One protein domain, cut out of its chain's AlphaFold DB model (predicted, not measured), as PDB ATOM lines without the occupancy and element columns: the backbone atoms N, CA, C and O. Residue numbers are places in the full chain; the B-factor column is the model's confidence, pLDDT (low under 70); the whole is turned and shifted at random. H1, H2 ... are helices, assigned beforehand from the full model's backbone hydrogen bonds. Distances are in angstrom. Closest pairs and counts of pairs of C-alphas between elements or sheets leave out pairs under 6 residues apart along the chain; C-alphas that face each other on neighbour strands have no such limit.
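What this domain is: This is residues 149 to 238 of the 478 residues of a protein of Jiangella ureilytica (UniProt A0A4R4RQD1). Three long helices, H1, H4 and H5, run side by side in an elongated bundle, with H5 touching both others, and two short helices, H2 and H3, sit at the end where H1 stops and H4 starts. H4 and H5 form a helical hairpin. The printed part has 90 residues with five named helices, in the order H1 to H5, and no named strand; the class is all helix. It is compact, with a radius of gyration of the C-alphas of 14.0 A, and spans 40 by 23 by 19 A.

How they stand to each other: H5, residues 213 to 237, touches H4, residues 188 to 208, at a shallow tilt of 17 degrees, opposite ways; their closest C-alphas, of Ala 206 and Arg 213, are 4.1 A apart. H5 also touches H1, residues 149 to 168, at a shallow tilt of 17 degrees, the same way; the closest C-alphas, of Leu 153 and Pro 215, are 4.9 A apart. H1 and H4 are near each other. H1 touches H3, residues 181 to 186, with residues 166 to 168 alone, at a steep tilt of 59 degrees; the closest C-alphas, of Val 167 and Leu 184, are 6.9 A apart. H2, residues 170 to 173, is close to H3 but not clearly touching, with the C-alphas of Pro 170 and Pro 181 6.4 A apart. H3 and H5 are apart. Each O i to N i+4 pair is within hydrogen-bond range in H3, H4 and H5, and 15 of 16 are in H1; H2 is too short for such a pair.

Where its parts are: H5 is 35.9 A long, from C-alpha 213 at (245.045, 201.361, 240.482) to C-alpha 237 at (248.165, 169.840, 257.445). H4 is 30.1 A long. H1 is 28.0 A long and begins at C-alpha 149 at (234.360, 204.589, 240.716). H3 is 8.6 A and H2 5.1 A.

The domain as a whole: The C-alphas of Gly 149 and Gly 238, the two farthest apart, are 42.6 A apart. The printed part has no cut and no long link. Residues 149 to 154 are under 70 in pLDDT; the mean of the printed part is 88.9.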
ATOM      1  N   GLY A 149     233.171 205.271 240.191       59.47
ATOM      2  CA  GLY A 149     234.360 204.589 240.716       59.47
ATOM      3  C   GLY A 149     234.014 203.428 241.653       59.47
ATOM      4  O   GLY A 149     234.614 202.364 241.539       59.47
ATOM      5  N   TRP A 150     233.001 203.600 242.508       59.41
ATOM      6  CA  TRP A 150     232.497 202.540 243.391       59.41
ATOM      7  C   TRP A 150     231.861 201.378 242.625       59.41
ATOM      8  O   TRP A 150     232.155 200.225 242.931       59.41
ATOM      9  N   ALA A 151     231.058 201.660 241.594       62.62
ATOM     10  CA  ALA A 151     230.452 200.621 240.757       62.62
ATOM     11  C   ALA A 151     231.506 199.754 240.039       62.62
ATOM     12  O   ALA A 151     231.381 198.531 240.010       62.62
ATOM     13  N   TRP A 152     232.577 200.367 239.517       61.94
ATOM     14  CA  TRP A 152     233.692 199.628 238.911       61.94
ATOM     15  C   TRP A 152     234.519 198.850 239.945       61.94
ATOM     16  O   TRP A 152     234.942 197.738 239.645       61.94
ATOM     17  N   LEU A 153     234.713 199.382 241.162       63.44
ATOM     18  CA  LEU A 153     235.390 198.656 242.244       63.44
ATOM     19  C   LEU A 153     234.606 197.408 242.666       63.44
ATOM     20  O   LEU A 153     235.170 196.319 242.740       63.44
ATOM     21  N   ALA A 154     233.306 197.562 242.927       64.31
ATOM     22  CA  ALA A 154     232.433 196.468 243.335       64.31
ATOM     23  C   ALA A 154     232.316 195.409 242.226       64.31
ATOM     24  O   ALA A 154     232.493 194.220 242.490       64.31
ATOM     25  N   GLY A 155     232.112 195.846 240.977       73.69
ATOM     26  CA  GLY A 155     231.960 194.970 239.815       73.69
ATOM     27  C   GLY A 155     233.188 194.117 239.477       73.69
ATOM     28  O   GLY A 155     233.022 193.060 238.878       73.69
ATOM     29  N   SER A 156     234.403 194.521 239.874       72.31
ATOM     30  CA  SER A 156     235.618 193.706 239.702       72.31
ATOM     31  C   SER A 156     236.025 192.934 240.960       72.31
ATOM     32  O   SER A 156     236.519 191.813 240.858       72.31
ATOM     33  N   THR A 157     235.825 193.511 242.148       75.19
ATOM     34  CA  THR A 157     236.303 192.915 243.409       75.19
ATOM     35  C   THR A 157     235.389 191.790 243.893       75.19
ATOM     36  O   THR A 157     235.889 190.790 244.398       75.19
ATOM     37  N   VAL A 158     234.066 191.895 243.701       82.12
ATOM     38  CA  VAL A 158     233.122 190.847 244.131       82.12
ATOM     39  C   VAL A 158     233.313 189.539 243.345       82.12
ATOM     40  O   VAL A 158     233.467 188.504 243.993       82.12
ATOM     41  N   PRO A 159     233.410 189.524 241.996       84.38
ATOM     42  CA  PRO A 159     233.714 188.292 241.264       84.38
ATOM     43  C   PRO A 159     235.086 187.706 241.614       84.38
ATOM     44  O   PRO A 159     235.213 186.490 241.726       84.38
ATOM     45  N   ALA A 160     236.099 188.552 241.840       80.19
ATOM     46  CA  ALA A 160     237.419 188.101 242.278       80.19
ATOM     47  C   ALA A 160     237.372 187.444 243.668       80.19
ATOM     48  O   ALA A 160     238.001 186.410 243.865       80.19
ATOM     49  N   ALA A 161     236.595 187.993 244.609       81.19
ATOM     50  CA  ALA A 161     236.396 187.411 245.935       81.19
ATOM     51  C   ALA A 161     235.634 186.079 245.875       81.19
ATOM     52  O   ALA A 161     236.054 185.113 246.505       81.19
ATOM     53  N   LEU A 162     234.567 185.990 245.075       84.75
ATOM     54  CA  LEU A 162     233.824 184.741 244.877       84.75
ATOM     55  C   LEU A 162     234.705 183.650 244.249       84.75
ATOM     56  O   LEU A 162     234.730 182.523 244.744       84.75
ATOM     57  N   LEU A 163     235.476 183.985 243.209       84.94
ATOM     58  CA  LEU A 163     236.428 183.059 242.594       84.94
ATOM     59  C   LEU A 163     237.524 182.634 243.581       84.94
ATOM     60  O   LEU A 163     237.851 181.453 243.657       84.94
ATOM     61  N   ALA A 164     238.058 183.571 244.367       82.69
ATOM     62  CA  ALA A 164     239.050 183.276 245.392       82.69
ATOM     63  C   ALA A 164     238.516 182.286 246.440       82.69
ATOM     64  O   ALA A 164     239.203 181.319 246.749       82.69
ATOM     65  N   VAL A 165     237.276 182.450 246.921       80.75
ATOM     66  CA  VAL A 165     236.644 181.487 247.842       80.75
ATOM     67  C   VAL A 165     236.520 180.097 247.203       80.75
ATOM     68  O   VAL A 165     236.845 179.108 247.853       80.75
ATOM     69  N   VAL A 166     236.126 180.007 245.926       83.25
ATOM     70  CA  VAL A 166     236.018 178.721 245.202       83.25
ATOM     71  C   VAL A 166     237.380 178.044 244.994       83.25
ATOM     72  O   VAL A 166     237.452 176.821 245.045       83.25
ATOM     73  N   VAL A 167     238.458 178.801 244.770       81.19
ATOM     74  CA  VAL A 167     239.815 178.246 244.587       81.19
ATOM     75  C   VAL A 167     240.448 177.836 245.921       81.19
ATOM     76  O   VAL A 167     241.121 176.812 245.999       81.19
ATOM     77  N   VAL A 168     240.244 178.629 246.973       79.62
ATOM     78  CA  VAL A 168     240.898 178.451 248.278       79.62
ATOM     79  C   VAL A 168     240.167 177.448 249.160       79.62
ATOM     80  O   VAL A 168     240.804 176.601 249.784       79.62
ATOM     81  N   TRP A 169     238.839 177.541 249.224       84.88
ATOM     82  CA  TRP A 169     238.015 176.786 250.164       84.88
ATOM     83  C   TRP A 169     236.776 176.151 249.504       84.88
ATOM     84  O   TRP A 169     235.659 176.288 250.020       84.88
ATOM     85  N   PRO A 170     236.921 175.413 248.381       87.44
ATOM     86  CA  PRO A 170     235.790 174.720 247.762       87.44
ATOM     87  C   PRO A 170     235.133 173.709 248.714       87.44
ATOM     88  O   PRO A 170     233.947 173.425 248.566       87.44
ATOM     89  N   GLN A 171     235.854 173.197 249.720       84.44
ATOM     90  CA  GLN A 171     235.294 172.336 250.764       84.44
ATOM     91  C   GLN A 171     234.142 172.993 251.541       84.44
ATOM     92  O   GLN A 171     233.133 172.328 251.772       84.44
ATOM     93  N   GLY A 172     234.223 174.290 251.867       83.94
ATOM     94  CA  GLY A 172     233.144 175.011 252.560       83.94
ATOM     95  C   GLY A 172     231.910 175.273 251.691       83.94
ATOM     96  O   GLY A 172     230.860 175.632 252.211       83.94
ATOM     97  N   LEU A 173     232.029 175.065 250.378       87.69
ATOM     98  CA  LEU A 173     230.935 175.133 249.407       87.69
ATOM     99  C   LEU A 173     230.440 173.736 248.979       87.69
ATOM    100  O   LEU A 173     229.612 173.629 248.081       87.69
ATOM    101  N   GLY A 174     230.986 172.655 249.556       89.44
ATOM    102  CA  GLY A 174     230.723 171.275 249.121       89.44
ATOM    103  C   GLY A 174     231.339 170.902 247.760       89.44
ATOM    104  O   GLY A 174     231.131 169.795 247.271       89.44
ATOM    105  N   LEU A 175     232.128 171.791 247.150       94.38
ATOM    106  CA  LEU A 175     232.654 171.649 245.789       94.38
ATOM    107  C   LEU A 175     233.924 170.795 245.693       94.38
ATOM    108  O   LEU A 175     234.276 170.375 244.597       94.38
ATOM    109  N   ALA A 176     234.600 170.485 246.804       93.75
ATOM    110  CA  ALA A 176     235.841 169.694 246.799       93.75
ATOM    111  C   ALA A 176     235.689 168.260 246.235       93.75
ATOM    112  O   ALA A 176     236.690 167.600 245.985       93.75
ATOM    113  N   GLY A 177     234.459 167.770 246.030       94.69
ATOM    114  CA  GLY A 177     234.168 166.506 245.339       94.69
ATOM    115  C   GLY A 177     233.830 166.643 243.845       94.69
ATOM    116  O   GLY A 177     233.355 165.680 243.249       94.69
ATOM    117  N   VAL A 178     233.993 167.829 243.249       95.44
ATOM    118  CA  VAL A 178     233.601 168.148 241.864       95.44
ATOM    119  C   VAL A 178     234.836 168.271 240.968       95.44
ATOM    120  O   VAL A 178     235.897 168.713 241.410       95.44
ATOM    121  N   TYR A 179     234.696 167.900 239.691       95.62
ATOM    122  CA  TYR A 179     235.751 168.048 238.688       95.62
ATOM    123  C   TYR A 179     236.122 169.526 238.474       95.62
ATOM    124  O   TYR A 179     235.247 170.374 238.299       95.62
ATOM    125  N   GLY A 180     237.419 169.829 238.486       93.88
ATOM    126  CA  GLY A 180     237.987 171.172 238.605       93.88
ATOM    127  C   GLY A 180     238.463 171.449 240.041       93.88
ATOM    128  O   GLY A 180     239.669 171.414 240.293       93.88
ATOM    129  N   PRO A 181     237.557 171.716 241.004       94.62
ATOM    130  CA  PRO A 181     237.943 171.999 242.387       94.62
ATOM    131  C   PRO A 181     238.696 170.867 243.099       94.62
ATOM    132  O   PRO A 181     239.588 171.161 243.890       94.62
ATOM    133  N   ALA A 182     238.387 169.594 242.816       95.25
ATOM    134  CA  ALA A 182     239.094 168.460 243.417       95.25
ATOM    135  C   ALA A 182     240.602 168.483 243.088       95.25
ATOM    136  O   ALA A 182     241.437 168.334 243.978       95.25
ATOM    137  N   GLN A 183     240.963 168.750 241.833       94.31
ATOM    138  CA  GLN A 183     242.355 168.815 241.379       94.31
ATOM    139  C   GLN A 183     243.060 170.075 241.908       94.31
ATOM    140  O   GLN A 183     244.247 170.030 242.229       94.31
ATOM    141  N   LEU A 184     242.331 171.190 242.053       93.25
ATOM    142  CA  LEU A 184     242.866 172.432 242.624       93.25
ATOM    143  C   LEU A 184     243.252 172.298 244.104       93.25
ATOM    144  O   LEU A 184     244.266 172.870 244.502       93.25
ATOM    145  N   VAL A 185     242.480 171.558 244.915       93.19
ATOM    146  CA  VAL A 185     242.861 171.311 246.320       93.19
ATOM    147  C   VAL A 185     243.936 170.240 246.459       93.19
ATOM    148  O   VAL A 185     244.770 170.359 247.349       93.19
ATOM    149  N   ALA A 186     243.983 169.255 245.553       94.69
ATOM    150  CA  ALA A 186     245.057 168.262 245.536       94.69
ATOM    151  C   ALA A 186     246.432 168.909 245.285       94.69
ATOM    152  O   ALA A 186     247.400 168.597 245.967       94.69
ATOM    153  N   LEU A 187     246.508 169.873 244.361       95.19
ATOM    154  CA  LEU A 187     247.739 170.586 243.997       95.19
ATOM    155  C   LEU A 187     247.854 171.963 244.683       95.19
ATOM    156  O   LEU A 187     248.326 172.936 244.086       95.19
ATOM    157  N   ARG A 188     247.412 172.072 245.943       93.31
ATOM    158  CA  ARG A 188     247.317 173.351 246.677       93.31
ATOM    159  C   ARG A 188     248.656 174.099 246.797       93.31
ATOM    160  O   ARG A 188     248.664 175.328 246.790       93.31
ATOM    161  N   GLY A 189     249.793 173.407 246.814       94.56
ATOM    162  CA  GLY A 189     251.109 174.056 246.765       94.56
ATOM    163  C   GLY A 189     251.349 174.876 245.492       94.56
ATOM    164  O   GLY A 189     251.823 176.012 245.555       94.56
ATOM    165  N   LEU A 190     250.924 174.364 244.331       95.00
ATOM    166  CA  LEU A 190     250.960 175.123 243.080       95.00
ATOM    167  C   LEU A 190     249.969 176.292 243.084       95.00
ATOM    168  O   LEU A 190     250.285 177.342 242.522       95.00
ATOM    169  N   THR A 191     248.800 176.158 243.724       91.94
ATOM    170  CA  THR A 191     247.838 177.274 243.808       91.94
ATOM    171  C   THR A 191     248.358 178.414 244.687       91.94
ATOM    172  O   THR A 191     248.132 179.576 244.350       91.94
ATOM    173  N   VAL A 192     249.145 178.118 245.731       94.88
ATOM    174  CA  VAL A 192     249.865 179.130 246.528       94.88
ATOM    175  C   VAL A 192     250.921 179.859 245.689       94.88
ATOM    176  O   VAL A 192     250.940 181.091 245.672       94.88
ATOM    177  N   VAL A 193     251.765 179.139 244.937       96.00
ATOM    178  CA  VAL A 193     252.784 179.772 244.073       96.00
ATOM    179  C   VAL A 193     252.136 180.619 242.973       96.00
ATOM    180  O   VAL A 193     252.508 181.780 242.783       96.00
ATOM    181  N   ALA A 194     251.122 180.084 242.287       94.06
ATOM    182  CA  ALA A 194     250.374 180.811 241.264       94.06
ATOM    183  C   ALA A 194     249.670 182.053 241.839       94.06
ATOM    184  O   ALA A 194     249.691 183.114 241.211       94.06
ATOM    185  N   GLY A 195     249.106 181.946 243.046       93.25
ATOM    186  CA  GLY A 195     248.532 183.061 243.797       93.25
ATOM    187  C   GLY A 195     249.555 184.160 244.081       93.25
ATOM    188  O   GLY A 195     249.317 185.318 243.743       93.25
ATOM    189  N   GLY A 196     250.742 183.803 244.583       96.06
ATOM    190  CA  GLY A 196     251.845 184.743 244.810       96.06
ATOM    191  C   GLY A 196     252.277 185.480 243.535       96.06
ATOM    192  O   GLY A 196     252.367 186.711 243.526       96.06
ATOM    193  N   CYS A 197     252.458 184.757 242.425       97.12
ATOM    194  CA  CYS A 197     252.743 185.363 241.122       97.12
ATOM    195  C   CYS A 197     251.613 186.296 240.647       97.12
ATOM    196  O   CYS A 197     251.888 187.377 240.118       97.12
ATOM    197  N   ALA A 198     250.350 185.918 240.862       94.00
ATOM    198  CA  ALA A 198     249.192 186.731 240.504       94.00
ATOM    199  C   ALA A 198     249.106 188.026 241.333       94.00
ATOM    200  O   ALA A 198     248.844 189.082 240.758       94.00
ATOM    201  N   VAL A 199     249.396 187.991 242.642       95.44
ATOM    202  CA  VAL A 199     249.478 189.202 243.488       95.44
ATOM    203  C   VAL A 199     250.493 190.190 242.916       95.44
ATOM    204  O   VAL A 199     250.157 191.357 242.709       95.44
ATOM    205  N   VAL A 200     251.708 189.725 242.607       97.31
ATOM    206  CA  VAL A 200     252.773 190.573 242.044       97.31
ATOM    207  C   VAL A 200     252.360 191.136 240.681       97.31
ATOM    208  O   VAL A 200     252.460 192.343 240.461       97.31
ATOM    209  N   GLY A 201     251.835 190.300 239.780       96.31
ATOM    210  CA  GLY A 201     251.394 190.729 238.450       96.31
ATOM    211  C   GLY A 201     250.270 191.772 238.490       96.31
ATOM    212  O   GLY A 201     250.345 192.794 237.804       96.31
ATOM    213  N   VAL A 202     249.251 191.565 239.331       93.12
ATOM    214  CA  VAL A 202     248.135 192.513 239.486       93.12
ATOM    215  C   VAL A 202     248.594 193.806 240.170       93.12
ATOM    216  O   VAL A 202     248.165 194.886 239.761       93.12
ATOM    217  N   ALA A 203     249.514 193.739 241.141       93.69
ATOM    218  CA  ALA A 203     250.116 194.925 241.752       93.69
ATOM    219  C   ALA A 203     250.921 195.757 240.735       93.69
ATOM    220  O   ALA A 203     250.760 196.977 240.676       93.69
ATOM    221  N   VAL A 204     251.714 195.120 239.864       96.56
ATOM    222  CA  VAL A 204     252.412 195.807 238.761       96.56
ATOM    223  C   VAL A 204     251.410 196.461 237.801       96.56
ATOM    224  O   VAL A 204     251.558 197.639 237.466       96.56
ATOM    225  N   LEU A 205     250.333 195.764 237.416       93.81
ATOM    226  CA  LEU A 205     249.258 196.360 236.613       93.81
ATOM    227  C   LEU A 205     248.584 197.550 237.319       93.81
ATOM    228  O   LEU A 205     248.242 198.529 236.654       93.81
ATOM    229  N   ALA A 206     248.413 197.505 238.644       92.62
ATOM    230  CA  ALA A 206     247.846 198.606 239.425       92.62
ATOM    231  C   ALA A 206     248.727 199.868 239.383       92.62
ATOM    232  O   ALA A 206     248.199 200.982 239.314       92.62
ATOM    233  N   LEU A 207     250.054 199.703 239.378       94.44
ATOM    234  CA  LEU A 207     251.019 200.799 239.240       94.44
ATOM    235  C   LEU A 207     251.015 201.389 237.819       94.44
ATOM    236  O   LEU A 207     250.975 202.611 237.656       94.44
ATOM    237  N   LEU A 208     251.003 200.535 236.788       95.81
ATOM    238  CA  LEU A 208     251.015 200.957 235.382       95.81
ATOM    239  C   LEU A 208     249.694 201.627 234.963       95.81
ATOM    240  O   LEU A 208     249.677 202.702 234.356       95.81
ATOM    241  N   ILE A 209     248.557 201.021 235.306       93.38
ATOM    242  CA  ILE A 209     247.228 201.466 234.881       93.38
ATOM    243  C   ILE A 209     246.655 202.419 235.938       93.38
ATOM    244  O   ILE A 209     245.704 202.097 236.648       93.38
ATOM    245  N   ARG A 210     247.189 203.649 236.010       88.94
ATOM    246  CA  ARG A 210     246.806 204.677 237.010       88.94
ATOM    247  C   ARG A 210     245.291 204.885 237.188       88.94
ATOM    248  O   ARG A 210     244.848 205.191 238.294       88.94
ATOM    249  N   ARG A 211     244.492 204.703 236.126       88.75
ATOM    250  CA  ARG A 211     243.013 204.787 236.149       88.75
ATOM    251  C   ARG A 211     242.319 203.623 236.875       88.75
ATOM    252  O   ARG A 211     241.199 203.791 237.337       88.75
ATOM    253  N   ALA A 212     242.976 202.469 236.972       85.88
ATOM    254  CA  ALA A 212     242.476 201.231 237.572       85.88
ATOM    255  C   ALA A 212     243.281 200.802 238.816       85.88
ATOM    256  O   ALA A 212     243.072 199.710 239.334       85.88
ATOM    257  N   ARG A 213     244.167 201.665 239.337       90.12
ATOM    258  CA  ARG A 213     245.045 201.361 240.482       90.12
ATOM    259  C   ARG A 213     244.309 200.824 241.712       90.12
ATOM    260  O   ARG A 213     244.758 199.858 242.307       90.12
ATOM    261  N   TRP A 214     243.169 201.416 242.073       89.19
ATOM    262  CA  TRP A 214     242.391 201.001 243.244       89.19
ATOM    263  C   TRP A 214     241.641 199.671 243.058       89.19
ATOM    264  O   TRP A 214     241.796 198.823 243.932       89.19
ATOM    265  N   PRO A 215     240.876 199.423 241.970       87.06
ATOM    266  CA  PRO A 215     240.250 198.112 241.778       87.06
ATOM    267  C   PRO A 215     241.285 196.996 241.590       87.06
ATOM    268  O   PRO A 215     241.100 195.910 242.124       87.06
ATOM    269  N   LEU A 216     242.409 197.262 240.911       88.19
ATOM    270  CA  LEU A 216     243.494 196.284 240.784       88.19
ATOM    271  C   LEU A 216     244.180 196.017 242.133       88.19
ATOM    272  O   LEU A 216     244.399 194.861 242.469       88.19
ATOM    273  N   ALA A 217     244.437 197.041 242.954       90.75
ATOM    274  CA  ALA A 217     244.951 196.846 244.313       90.75
ATOM    275  C   ALA A 217     243.967 196.070 245.212       90.75
ATOM    276  O   ALA A 217     244.401 195.233 245.998       90.75
ATOM    277  N   ALA A 218     242.655 196.292 245.072       89.75
ATOM    278  CA  ALA A 218     241.636 195.524 245.788       89.75
ATOM    279  C   ALA A 218     241.637 194.043 245.367       89.75
ATOM    280  O   ALA A 218     241.651 193.165 246.226       89.75
ATOM    281  N   VAL A 219     241.711 193.756 244.060       88.81
ATOM    282  CA  VAL A 219     241.852 192.384 243.540       88.81
ATOM    283  C   VAL A 219     243.162 191.743 244.011       88.81
ATOM    284  O   VAL A 219     243.134 190.613 244.486       88.81
ATOM    285  N   ALA A 220     244.293 192.454 243.960       91.62
ATOM    286  CA  ALA A 220     245.570 191.955 244.480       91.62
ATOM    287  C   ALA A 220     245.494 191.636 245.983       91.62
ATOM    288  O   ALA A 220     245.999 190.603 246.406       91.62
ATOM    289  N   GLY A 221     244.814 192.472 246.777       93.06
ATOM    290  CA  GLY A 221     244.563 192.220 248.199       93.06
ATOM    291  C   GLY A 221     243.719 190.967 248.444       93.06
ATOM    292  O   GLY A 221     244.085 190.141 249.276       93.06
ATOM    293  N   VAL A 222     242.641 190.774 247.677       91.06
ATOM    294  CA  VAL A 222     241.812 189.554 247.728       91.06
ATOM    295  C   VAL A 222     242.637 188.308 247.392       91.06
ATOM    296  O   VAL A 222     242.597 187.332 248.140       91.06
ATOM    297  N   VAL A 223     243.426 188.342 246.311       91.12
ATOM    298  CA  VAL A 223     244.288 187.214 245.912       91.12
ATOM    299  C   VAL A 223     245.405 186.975 246.938       91.12
ATOM    300  O   VAL A 223     245.759 185.826 247.190       91.12
ATOM    301  N   ALA A 224     245.923 188.015 247.596       94.88
ATOM    302  CA  ALA A 224     246.919 187.872 248.657       94.88
ATOM    303  C   ALA A 224     246.340 187.182 249.899       94.88
ATOM    304  O   ALA A 224     246.926 186.211 250.371       94.88
ATOM    305  N   VAL A 225     245.167 187.612 250.381       94.56
ATOM    306  CA  VAL A 225     244.468 186.955 251.504       94.56
ATOM    307  C   VAL A 225     244.162 185.492 251.171       94.56
ATOM    308  O   VAL A 225     244.429 184.607 251.977       94.56
ATOM    309  N   ALA A 226     243.682 185.231 249.956       91.38
ATOM    310  CA  ALA A 226     243.437 183.891 249.430       91.38
ATOM    311  C   ALA A 226     244.698 183.004 249.417       91.38
ATOM    312  O   ALA A 226     244.664 181.852 249.850       91.38
ATOM    313  N   THR A 227     245.826 183.557 248.967       93.75
ATOM    314  CA  THR A 227     247.124 182.867 248.911       93.75
ATOM    315  C   THR A 227     247.643 182.547 250.313       93.75
ATOM    316  O   THR A 227     248.033 181.411 250.576       93.75
ATOM    317  N   VAL A 228     247.600 183.525 251.227       96.12
ATOM    318  CA  VAL A 228     248.010 183.359 252.631       96.12
ATOM    319  C   VAL A 228     247.140 182.319 253.334       96.12
ATOM    320  O   VAL A 228     247.674 181.471 254.040       96.12
ATOM    321  N   PHE A 229     245.825 182.321 253.100       94.00
ATOM    322  CA  PHE A 229     244.935 181.301 253.651       94.00
ATOM    323  C   PHE A 229     245.284 179.903 253.120       94.00
ATOM    324  O   PHE A 229     245.428 178.982 253.916       94.00
ATOM    325  N   SER A 230     245.482 179.722 251.807       93.56
ATOM    326  CA  SER A 230     245.885 178.417 251.249       93.56
ATOM    327  C   SER A 230     247.240 177.934 251.779       93.56
ATOM    328  O   SER A 230     247.395 176.739 252.023       93.56
ATOM    329  N   ALA A 231     248.198 178.839 252.005       95.31
ATOM    330  CA  ALA A 231     249.461 178.513 252.666       95.31
ATOM    331  C   ALA A 231     249.249 178.116 254.140       95.31
ATOM    332  O   ALA A 231     249.860 177.161 254.608       95.31
ATOM    333  N   GLY A 232     248.335 178.791 254.845       95.69
ATOM    334  CA  GLY A 232     247.909 178.430 256.198       95.69
ATOM    335  C   GLY A 232     247.236 177.057 256.277       95.69
ATOM    336  O   GLY A 232     247.501 176.315 257.216       95.69
ATOM    337  N   VAL A 233     246.439 176.673 255.271       93.88
ATOM    338  CA  VAL A 233     245.871 175.316 255.174       93.88
ATOM    339  C   VAL A 233     246.987 174.282 255.044       93.88
ATOM    340  O   VAL A 233     247.014 173.351 255.841       93.88
ATOM    341  N   LEU A 234     247.936 174.463 254.116       95.00
ATOM    342  CA  LEU A 234     249.092 173.561 253.980       95.00
ATOM    343  C   LEU A 234     249.889 173.462 255.288       95.00
ATOM    344  O   LEU A 234     250.205 172.364 255.724       95.00
ATOM    345  N   TRP A 235     250.141 174.594 255.950       96.06
ATOM    346  CA  TRP A 235     250.805 174.619 257.253       96.06
ATOM    347  C   TRP A 235     250.028 173.834 258.321       96.06
ATOM    348  O   TRP A 235     250.633 173.077 259.066       96.06
ATOM    349  N   SER A 236     248.695 173.949 258.363       94.81
ATOM    350  CA  SER A 236     247.837 173.201 259.303       94.81
ATOM    351  C   SER A 236     247.647 171.715 258.976       94.81
ATOM    352  O   SER A 236     247.127 170.982 259.807       94.81
ATOM    353  N   ARG A 237     248.023 171.270 257.770       94.44
ATOM    354  CA  ARG A 237     248.165 169.840 257.445       94.44
ATOM    355  C   ARG A 237     249.567 169.316 257.767       94.44
ATOM    356  O   ARG A 237     249.791 168.115 257.697       94.44
ATOM    357  N   GLY A 238     250.484 170.226 258.091       95.25
ATOM    358  CA  GLY A 238     251.875 169.942 258.369       95.25
ATOM    359  C   GLY A 238     252.706 169.696 257.107       95.25
ATOM    360  O   GLY A 238     252.297 169.030 256.156       95.25
TER     361      GLY A 238